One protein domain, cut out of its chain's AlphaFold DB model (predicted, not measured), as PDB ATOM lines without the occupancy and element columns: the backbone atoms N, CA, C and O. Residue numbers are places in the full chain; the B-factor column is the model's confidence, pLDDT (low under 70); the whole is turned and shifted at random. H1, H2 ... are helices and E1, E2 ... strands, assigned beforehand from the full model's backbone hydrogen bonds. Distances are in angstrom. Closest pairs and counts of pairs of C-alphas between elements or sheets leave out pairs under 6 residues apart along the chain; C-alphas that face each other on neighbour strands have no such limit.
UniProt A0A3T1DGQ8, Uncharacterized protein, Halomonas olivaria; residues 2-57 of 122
ATOM      1  N   ARG A   2     -32.408  10.107  31.778       58.25
ATOM      2  CA  ARG A   2     -32.711   8.724  32.199       58.25
ATOM      3  C   ARG A   2     -32.433   7.645  31.145       58.25
ATOM      4  O   ARG A   2     -31.998   6.574  31.533       58.25
ATOM      5  N   ASP A   3     -32.630   7.932  29.861       72.38
ATOM      6  CA  ASP A   3     -32.567   6.890  28.818       72.38
ATOM      7  C   ASP A   3     -31.153   6.354  28.557       72.38
ATOM      8  O   ASP A   3     -30.988   5.266  28.023       72.38
ATOM      9  N   GLU A   4     -30.128   7.112  28.944       83.94
ATOM     10  CA  GLU A   4     -28.724   6.853  28.585       83.94
ATOM     11  C   GLU A   4     -27.842   6.681  29.828       83.94
ATOM     12  O   GLU A   4     -26.618   6.596  29.745       83.94
ATOM     13  N   ALA A   5     -28.479   6.645  31.003       90.31
ATOM     14  CA  ALA A   5     -27.849   6.426  32.291       90.31
ATOM     15  C   ALA A   5     -28.273   5.067  32.846       90.31
ATOM     16  O   ALA A   5     -29.406   4.888  33.290       90.31
ATOM     17  N   THR A   6     -27.341   4.121  32.884       92.94
ATOM     18  CA  THR A   6     -27.591   2.789  33.436       92.94
ATOM     19  C   THR A   6     -27.252   2.777  34.928       92.94
ATOM     20  O   THR A   6     -26.117   3.102  35.291       92.94
ATOM     21  N   PRO A   7     -28.189   2.410  35.821       95.06
ATOM     22  CA  PRO A   7     -27.926   2.389  37.255       95.06
ATOM     23  C   PRO A   7     -26.973   1.249  37.631       95.06
ATOM     24  O   PRO A   7     -27.149   0.101  37.223       95.06
ATOM     25  N   ILE A   8     -26.007   1.543  38.495       96.00
ATOM     26  CA  ILE A   8     -25.127   0.539  39.095       96.00
ATOM     27  C   ILE A   8     -25.847  -0.044  40.311       96.00
ATOM     28  O   ILE A   8     -25.954   0.599  41.352       96.00
ATOM     29  N   LYS A   9     -26.372  -1.263  40.182       97.25
ATOM     30  CA  LYS A   9     -27.081  -1.947  41.281       97.25
ATOM     31  C   LYS A   9     -26.163  -2.776  42.167       97.25
ATOM     32  O   LYS A   9     -26.419  -2.905  43.361       97.25
ATOM     33  N   ARG A  10     -25.105  -3.338  41.583       95.69
ATOM     34  CA  ARG A  10     -24.122  -4.167  42.279       95.69
ATOM     35  C   ARG A  10     -22.721  -3.844  41.784       95.69
ATOM     36  O   ARG A  10     -22.533  -3.634  40.589       95.69
ATOM     37  N   ILE A  11     -21.755  -3.858  42.692       94.75
ATOM     38  CA  ILE A  11     -20.324  -3.795  42.380       94.75
ATOM     39  C   ILE A  11     -19.674  -5.050  42.962       94.75
ATOM     40  O   ILE A  11     -19.879  -5.364  44.133       94.75
ATOM     41  N   HIS A  12     -18.900  -5.764  42.148       93.62
ATOM     42  CA  HIS A  12     -18.070  -6.886  42.576       93.62
ATOM     43  C   HIS A  12     -16.618  -6.535  42.271       93.62
ATOM     44  O   HIS A  12     -16.266  -6.323  41.115       93.62
ATOM     45  N   ILE A  13     -15.783  -6.510  43.305       91.69
ATOM     46  CA  ILE A  13     -14.345  -6.277  43.186       91.69
ATOM     47  C   ILE A  13     -13.629  -7.540  43.651       91.69
ATOM     48  O   ILE A  13     -13.808  -7.982  44.787       91.69
ATOM     49  N   SER A  14     -12.834  -8.126  42.764       90.50
ATOM     50  CA  SER A  14     -11.965  -9.262  43.056       90.50
ATOM     51  C   SER A  14     -10.649  -9.108  42.301       90.50
ATOM     52  O   SER A  14     -10.587  -8.464  41.254       90.50
ATOM     53  N   GLU A  15      -9.581  -9.675  42.856       87.12
ATOM     54  CA  GLU A  15      -8.236  -9.601  42.288       87.12
ATOM     55  C   GLU A  15      -7.656 -11.011  42.201       87.12
ATOM     56  O   GLU A  15      -7.644 -11.766  43.178       87.12
ATOM     57  N   ARG A  16      -7.176 -11.390  41.014       84.50
ATOM     58  CA  ARG A  16      -6.597 -12.717  40.799       84.50
ATOM     59  C   ARG A  16      -5.357 -12.891  41.682       84.50
ATOM     60  O   ARG A  16      -4.401 -12.140  41.547       84.50
ATOM     61  N   GLY A  17      -5.354 -13.926  42.521       85.62
ATOM     62  CA  GLY A  17      -4.234 -14.249  43.413       85.62
ATOM     63  C   GLY A  17      -4.336 -13.647  44.818       85.62
ATOM     64  O   GLY A  17      -3.469 -13.925  45.641       85.62
ATOM     65  N   ARG A  18      -5.395 -12.884  45.129       83.44
ATOM     66  CA  ARG A  18      -5.701 -12.445  46.499       83.44
ATOM     67  C   ARG A  18      -6.928 -13.169  47.043       83.44
ATOM     68  O   ARG A  18      -7.901 -13.393  46.327       83.44
ATOM     69  N   LEU A  19      -6.882 -13.527  48.327       85.38
ATOM     70  CA  LEU A  19      -8.053 -14.024  49.047       85.38
ATOM     71  C   LEU A  19      -8.940 -12.838  49.433       85.38
ATOM     72  O   LEU A  19      -8.479 -11.899  50.077       85.38
ATOM     73  N   GLY A  20     -10.213 -12.905  49.053       87.19
ATOM     74  CA  GLY A  20     -11.213 -11.892  49.379       87.19
ATOM     75  C   GLY A  20     -11.870 -11.284  48.144       87.19
ATOM     76  O   GLY A  20     -11.281 -11.191  47.069       87.19
ATOM     77  N   ALA A  21     -13.124 -10.883  48.308       91.00
ATOM     78  CA  ALA A  21     -13.860 -10.105  47.325       91.00
ATOM     79  C   ALA A  21     -14.753  -9.111  48.064       91.00
ATOM     80  O   ALA A  21     -15.376  -9.469  49.066       91.00
ATOM     81  N   THR A  22     -14.849  -7.894  47.538       92.75
ATOM     82  CA  THR A  22     -15.781  -6.882  48.040       92.75
ATOM     83  C   THR A  22     -17.010  -6.876  47.148       92.75
ATOM     84  O   THR A  22     -16.903  -6.763  45.925       92.75
ATOM     85  N   ARG A  23     -18.187  -7.004  47.760       93.94
ATOM     86  CA  ARG A  23     -19.477  -6.899  47.079       93.94
ATOM     87  C   ARG A  23     -20.257  -5.755  47.703       93.94
ATOM     88  O   ARG A  23     -20.338  -5.669  48.920       93.94
ATOM     89  N   LEU A  24     -20.791  -4.883  46.859       95.44
ATOM     90  CA  LEU A  24     -21.676  -3.797  47.262       95.44
ATOM     91  C   LEU A  24     -23.012  -3.994  46.554       95.44
ATOM     92  O   LEU A  24     -23.032  -4.254  45.348       95.44
ATOM     93  N   SER A  25     -24.105  -3.836  47.293       97.06
ATOM     94  CA  SER A  25     -25.469  -3.876  46.774       97.06
ATOM     95  C   SER A  25     -26.192  -2.584  47.129       97.06
ATOM     96  O   SER A  25     -26.141  -2.131  48.272       97.06
ATOM     97  N   ALA A  26     -26.879  -1.992  46.152       96.81
ATOM     98  CA  ALA A  26     -27.728  -0.827  46.389       96.81
ATOM     99  C   ALA A  26     -28.840  -1.140  47.411       96.81
ATOM    100  O   ALA A  26     -29.119  -0.320  48.282       96.81
ATOM    101  N   ASP A  27     -29.398  -2.354  47.344       97.00
ATOM    102  CA  ASP A  27     -30.494  -2.799  48.210       97.00
ATOM    103  C   ASP A  27     -30.032  -2.966  49.667       97.00
ATOM    104  O   ASP A  27     -30.712  -2.513  50.583       97.00
ATOM    105  N   GLU A  28     -28.846  -3.547  49.889       96.56
ATOM    106  CA  GLU A  28     -28.265  -3.721  51.236       96.56
ATOM    107  C   GLU A  28     -27.926  -2.377  51.893       96.56
ATOM    108  O   GLU A  28     -27.998  -2.243  53.112       96.56
ATOM    109  N   LEU A  29     -27.577  -1.372  51.083       94.75
ATOM    110  CA  LEU A  29     -27.277  -0.013  51.535       94.75
ATOM    111  C   LEU A  29     -28.517   0.894  51.598       94.75
ATOM    112  O   LEU A  29     -28.397   2.055  51.983       94.75
ATOM    113  N   GLY A  30     -29.700   0.402  51.210       96.06
ATOM    114  CA  GLY A  30     -30.944   1.177  51.225       96.06
ATOM    115  C   GLY A  30     -30.965   2.363  50.251       96.06
ATOM    116  O   GLY A  30     -31.679   3.337  50.488       96.06
ATOM    117  N   VAL A  31     -30.188   2.312  49.164       97.12
ATOM    118  CA  VAL A  31     -30.116   3.374  48.146       97.12
ATOM    119  C   VAL A  31     -30.676   2.906  46.806       97.12
ATOM    120  O   VAL A  31     -30.630   1.732  46.458       97.12
ATOM    121  N   ALA A  32     -31.169   3.841  45.989       95.44
ATOM    122  CA  ALA A  32     -31.735   3.498  44.685       95.44
ATOM    123  C   ALA A  32     -30.688   2.946  43.696       95.44
ATOM    124  O   ALA A  32     -31.016   2.100  42.866       95.44
ATOM    125  N   ALA A  33     -29.445   3.425  43.744       96.31
ATOM    126  CA  ALA A  33     -28.322   2.934  42.945       96.31
ATOM    127  C   ALA A  33     -26.996   3.353  43.598       96.31
ATOM    128  O   ALA A  33     -26.938   4.379  44.269       96.31
ATOM    129  N   LEU A  34     -25.927   2.597  43.343       96.44
ATOM    130  CA  LEU A  34     -24.559   2.911  43.784       96.44
ATOM    131  C   LEU A  34     -23.901   4.014  42.934       96.44
ATOM    132  O   LEU A  34     -22.834   4.516  43.266       96.44
ATOM    133  N   GLY A  35     -24.522   4.361  41.809       94.69
ATOM    134  CA  GLY A  35     -24.034   5.306  40.814       94.69
ATOM    135  C   GLY A  35     -24.734   5.073  39.478       94.69
ATOM    136  O   GLY A  35     -25.610   4.211  39.377       94.69
ATOM    137  N   HIS A  36     -24.350   5.827  38.451       93.81
ATOM    138  CA  HIS A  36     -24.856   5.648  37.090       93.81
ATOM    139  C   HIS A  36     -23.698   5.638  36.099       93.81
ATOM    140  O   HIS A  36     -22.789   6.463  36.191       93.81
ATOM    141  N   VAL A  37     -23.753   4.714  35.147       91.94
ATOM    142  CA  VAL A  37     -22.860   4.692  33.990       91.94
ATOM    143  C   VAL A  37     -23.540   5.464  32.871       91.94
ATOM    144  O   VAL A  37     -24.665   5.139  32.500       91.94
ATOM    145  N   ILE A  38     -22.855   6.473  32.340       91.75
ATOM    146  CA  ILE A  38     -23.292   7.231  31.167       91.75
ATOM    147  C   ILE A  38     -22.193   7.195  30.099       91.75
ATOM    148  O   ILE A  38     -21.011   7.311  30.446       91.75
ATOM    149  N   PRO A  39     -22.531   7.068  28.804       90.12
ATOM    150  CA  PRO A  39     -21.562   7.256  27.736       90.12
ATOM    151  C   PRO A  39     -20.969   8.670  27.782       90.12
ATOM    152  O   PRO A  39     -21.698   9.663  27.830       90.12
ATOM    153  N   ASN A  40     -19.642   8.789  27.710       89.94
ATOM    154  CA  ASN A  40     -18.984  10.100  27.729       89.94
ATOM    155  C   ASN A  40     -19.400  10.975  26.527       89.94
ATOM    156  O   ASN A  40     -19.535  12.191  26.648       89.94
ATOM    157  N   SER A  41     -19.670  10.349  25.375       90.69
ATOM    158  CA  SER A  41     -20.198  11.012  24.174       90.69
ATOM    159  C   SER A  41     -21.565  11.652  24.415       90.69
ATOM    160  O   SER A  41     -21.805  12.778  23.976       90.69
ATOM    161  N   TRP A  42     -22.442  10.972  25.158       91.25
ATOM    162  CA  TRP A  42     -23.718  11.541  25.572       91.25
ATOM    163  C   TRP A  42     -23.483  12.776  26.435       91.25
ATOM    164  O   TRP A  42     -24.048  13.837  26.164       91.25
ATOM    165  N   MET A  43     -22.627  12.657  27.459       91.88
ATOM    166  CA  MET A  43     -22.340  13.760  28.385       91.88
ATOM    167  C   MET A  43     -21.842  14.991  27.630       91.88
ATOM    168  O   MET A  43     -22.373  16.086  27.826       91.88
ATOM    169  N   GLY A  44     -20.907  14.796  26.697       92.12
ATOM    170  CA  GLY A  44     -20.428  15.851  25.810       92.12
ATOM    171  C   GLY A  44     -21.553  16.510  25.010       92.12
ATOM    172  O   GLY A  44     -21.640  17.736  24.984       92.12
ATOM    173  N   ARG A  45     -22.464  15.724  24.420       92.25
ATOM    174  CA  ARG A  45     -23.600  16.248  23.643       92.25
ATOM    175  C   ARG A  45     -24.474  17.191  24.463       92.25
ATOM    176  O   ARG A  45     -24.834  18.259  23.974       92.25
ATOM    177  N   VAL A  46     -24.824  16.825  25.691       92.81
ATOM    178  CA  VAL A  46     -25.714  17.668  26.501       92.81
ATOM    179  C   VAL A  46     -25.024  18.873  27.091       92.81
ATOM    180  O   VAL A  46     -25.625  19.945  27.107       92.81
ATOM    181  N   LEU A  47     -23.758  18.755  27.488       93.44
ATOM    182  CA  LEU A  47     -22.983  19.936  27.854       93.44
ATOM    183  C   LEU A  47     -22.881  20.904  26.667       93.44
ATOM    184  O   LEU A  47     -23.139  22.092  26.833       93.44
ATOM    185  N   HIS A  48     -22.627  20.402  25.455       91.81
ATOM    186  CA  HIS A  48     -22.553  21.228  24.249       91.81
ATOM    187  C   HIS A  48     -23.886  21.909  23.905       91.81
ATOM    188  O   HIS A  48     -23.920  23.101  23.611       91.81
ATOM    189  N   GLN A  49     -25.009  21.193  24.029       93.06
ATOM    190  CA  GLN A  49     -26.343  21.781  23.854       93.06
ATOM    191  C   GLN A  49     -26.624  22.913  24.848       93.06
ATOM    192  O   GLN A  49     -27.287  23.886  24.495       93.06
ATOM    193  N   ARG A  50     -26.138  22.794  26.089       94.25
ATOM    194  CA  ARG A  50     -26.266  23.855  27.094       94.25
ATOM    195  C   ARG A  50     -25.341  25.030  26.805       94.25
ATOM    196  O   ARG A  50     -25.783  26.160  26.957       94.25
ATOM    197  N   LEU A  51     -24.114  24.780  26.350       93.12
ATOM    198  CA  LEU A  51     -23.168  25.832  25.964       93.12
ATOM    199  C   LEU A  51     -23.737  26.735  24.862       93.12
ATOM    200  O   LEU A  51     -23.627  27.949  24.972       93.12
ATOM    201  N   ALA A  52     -24.443  26.167  23.880       91.12
ATOM    202  CA  ALA A  52     -25.097  26.929  22.809       91.12
ATOM    203  C   ALA A  52     -26.196  27.903  23.289       91.12
ATOM    204  O   ALA A  52     -26.644  28.748  22.523       91.12
ATOM    205  N   GLN A  53     -26.664  27.772  24.535       95.12
ATOM    206  CA  GLN A  53     -27.705  28.623  25.125       95.12
ATOM    207  C   GLN A  53     -27.132  29.697  26.056       95.12
ATOM    208  O   GLN A  53     -27.882  30.520  26.578       95.12
ATOM    209  N   LEU A  54     -25.828  29.655  26.325       96.38
ATOM    210  CA  LEU A  54     -25.164  30.593  27.218       96.38
ATOM    211  C   LEU A  54     -24.594  31.772  26.418       96.38
ATOM    212  O   LEU A  54     -24.205  31.596  25.264       96.38
ATOM    213  N   PRO A  55     -24.506  32.969  27.020       95.81
ATOM    214  CA  PRO A  55     -23.903  34.137  26.385       95.81
ATOM    215  C   PRO A  55     -22.372  34.029  26.436       95.81
ATOM    216  O   PRO A  55     -21.713  34.729  27.202       95.81
ATOM    217  N   LEU A  56     -21.813  33.099  25.665       94.06
ATOM    218  CA  LEU A  56     -20.378  32.847  25.573       94.06
ATOM    219  C   LEU A  56     -19.895  32.987  24.132       94.06
ATOM    220  O   LEU A  56     -20.625  32.684  23.188       94.06
ATOM    221  N   GLU A  57     -18.652  33.431  23.971       93.00
ATOM    222  CA  GLU A  57     -17.965  33.391  22.685       93.00
ATOM    223  C   GLU A  57     -17.288  32.025  22.537       93.00
ATOM    224  O   GLU A  57     -16.526  31.590  23.405       93.00
TER     225      GLU A  57
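AT A GLANCE: This is residues 2 to 57 of the 122 residues of an uncharacterized protein of Halomonas olivaria (UniProt A0A3T1DGQ8). With little regular structure, the domain is a thin, elongated chain: a two-strand hairpin, E1 and E2, towards one end, and one helix, H1, towards the other. Residues 15 to 20, the hairpin's tip, and residues 44 to 57, of which 44 to 51 belong to H1, stick out free. The printed part has 56 residues, 22 in named elements, in the order E1, E2, H1, of mixed class, extended, with a radius of gyration of the C-alphas of 17.6 A and spans of 55 by 28 by 17 A.

HOW THE PARTS SIT: Look first at residues 6 to 7, paired antiparallel with residues 36 to 37. Next, E1, residues 10 to 14, and E2, residues 21 to 25, form an antiparallel hairpin at 175 degrees; N 11 and O 24 are within hydrogen-bond range at 3.0 A. H1, residues 40 to 51, is apart from E1; its every O i to N i+4 pair is within range.

IN THESE COORDINATES: Find C-alpha 10 at (-24.122, -4.167, 42.279), where E1 begins its 13.2 A. E2 also runs 13.2 A. H1 runs 16.4 A to C-alpha 51 at (-23.168, 25.832, 25.964).

THE WHOLE: The C-alphas farthest apart, of Leu 19 and Pro 55, are 55.5 A apart. The printed part has no cut; the link from E2 to H1, 14 residues, is long. Residue 2 has pLDDT under 70.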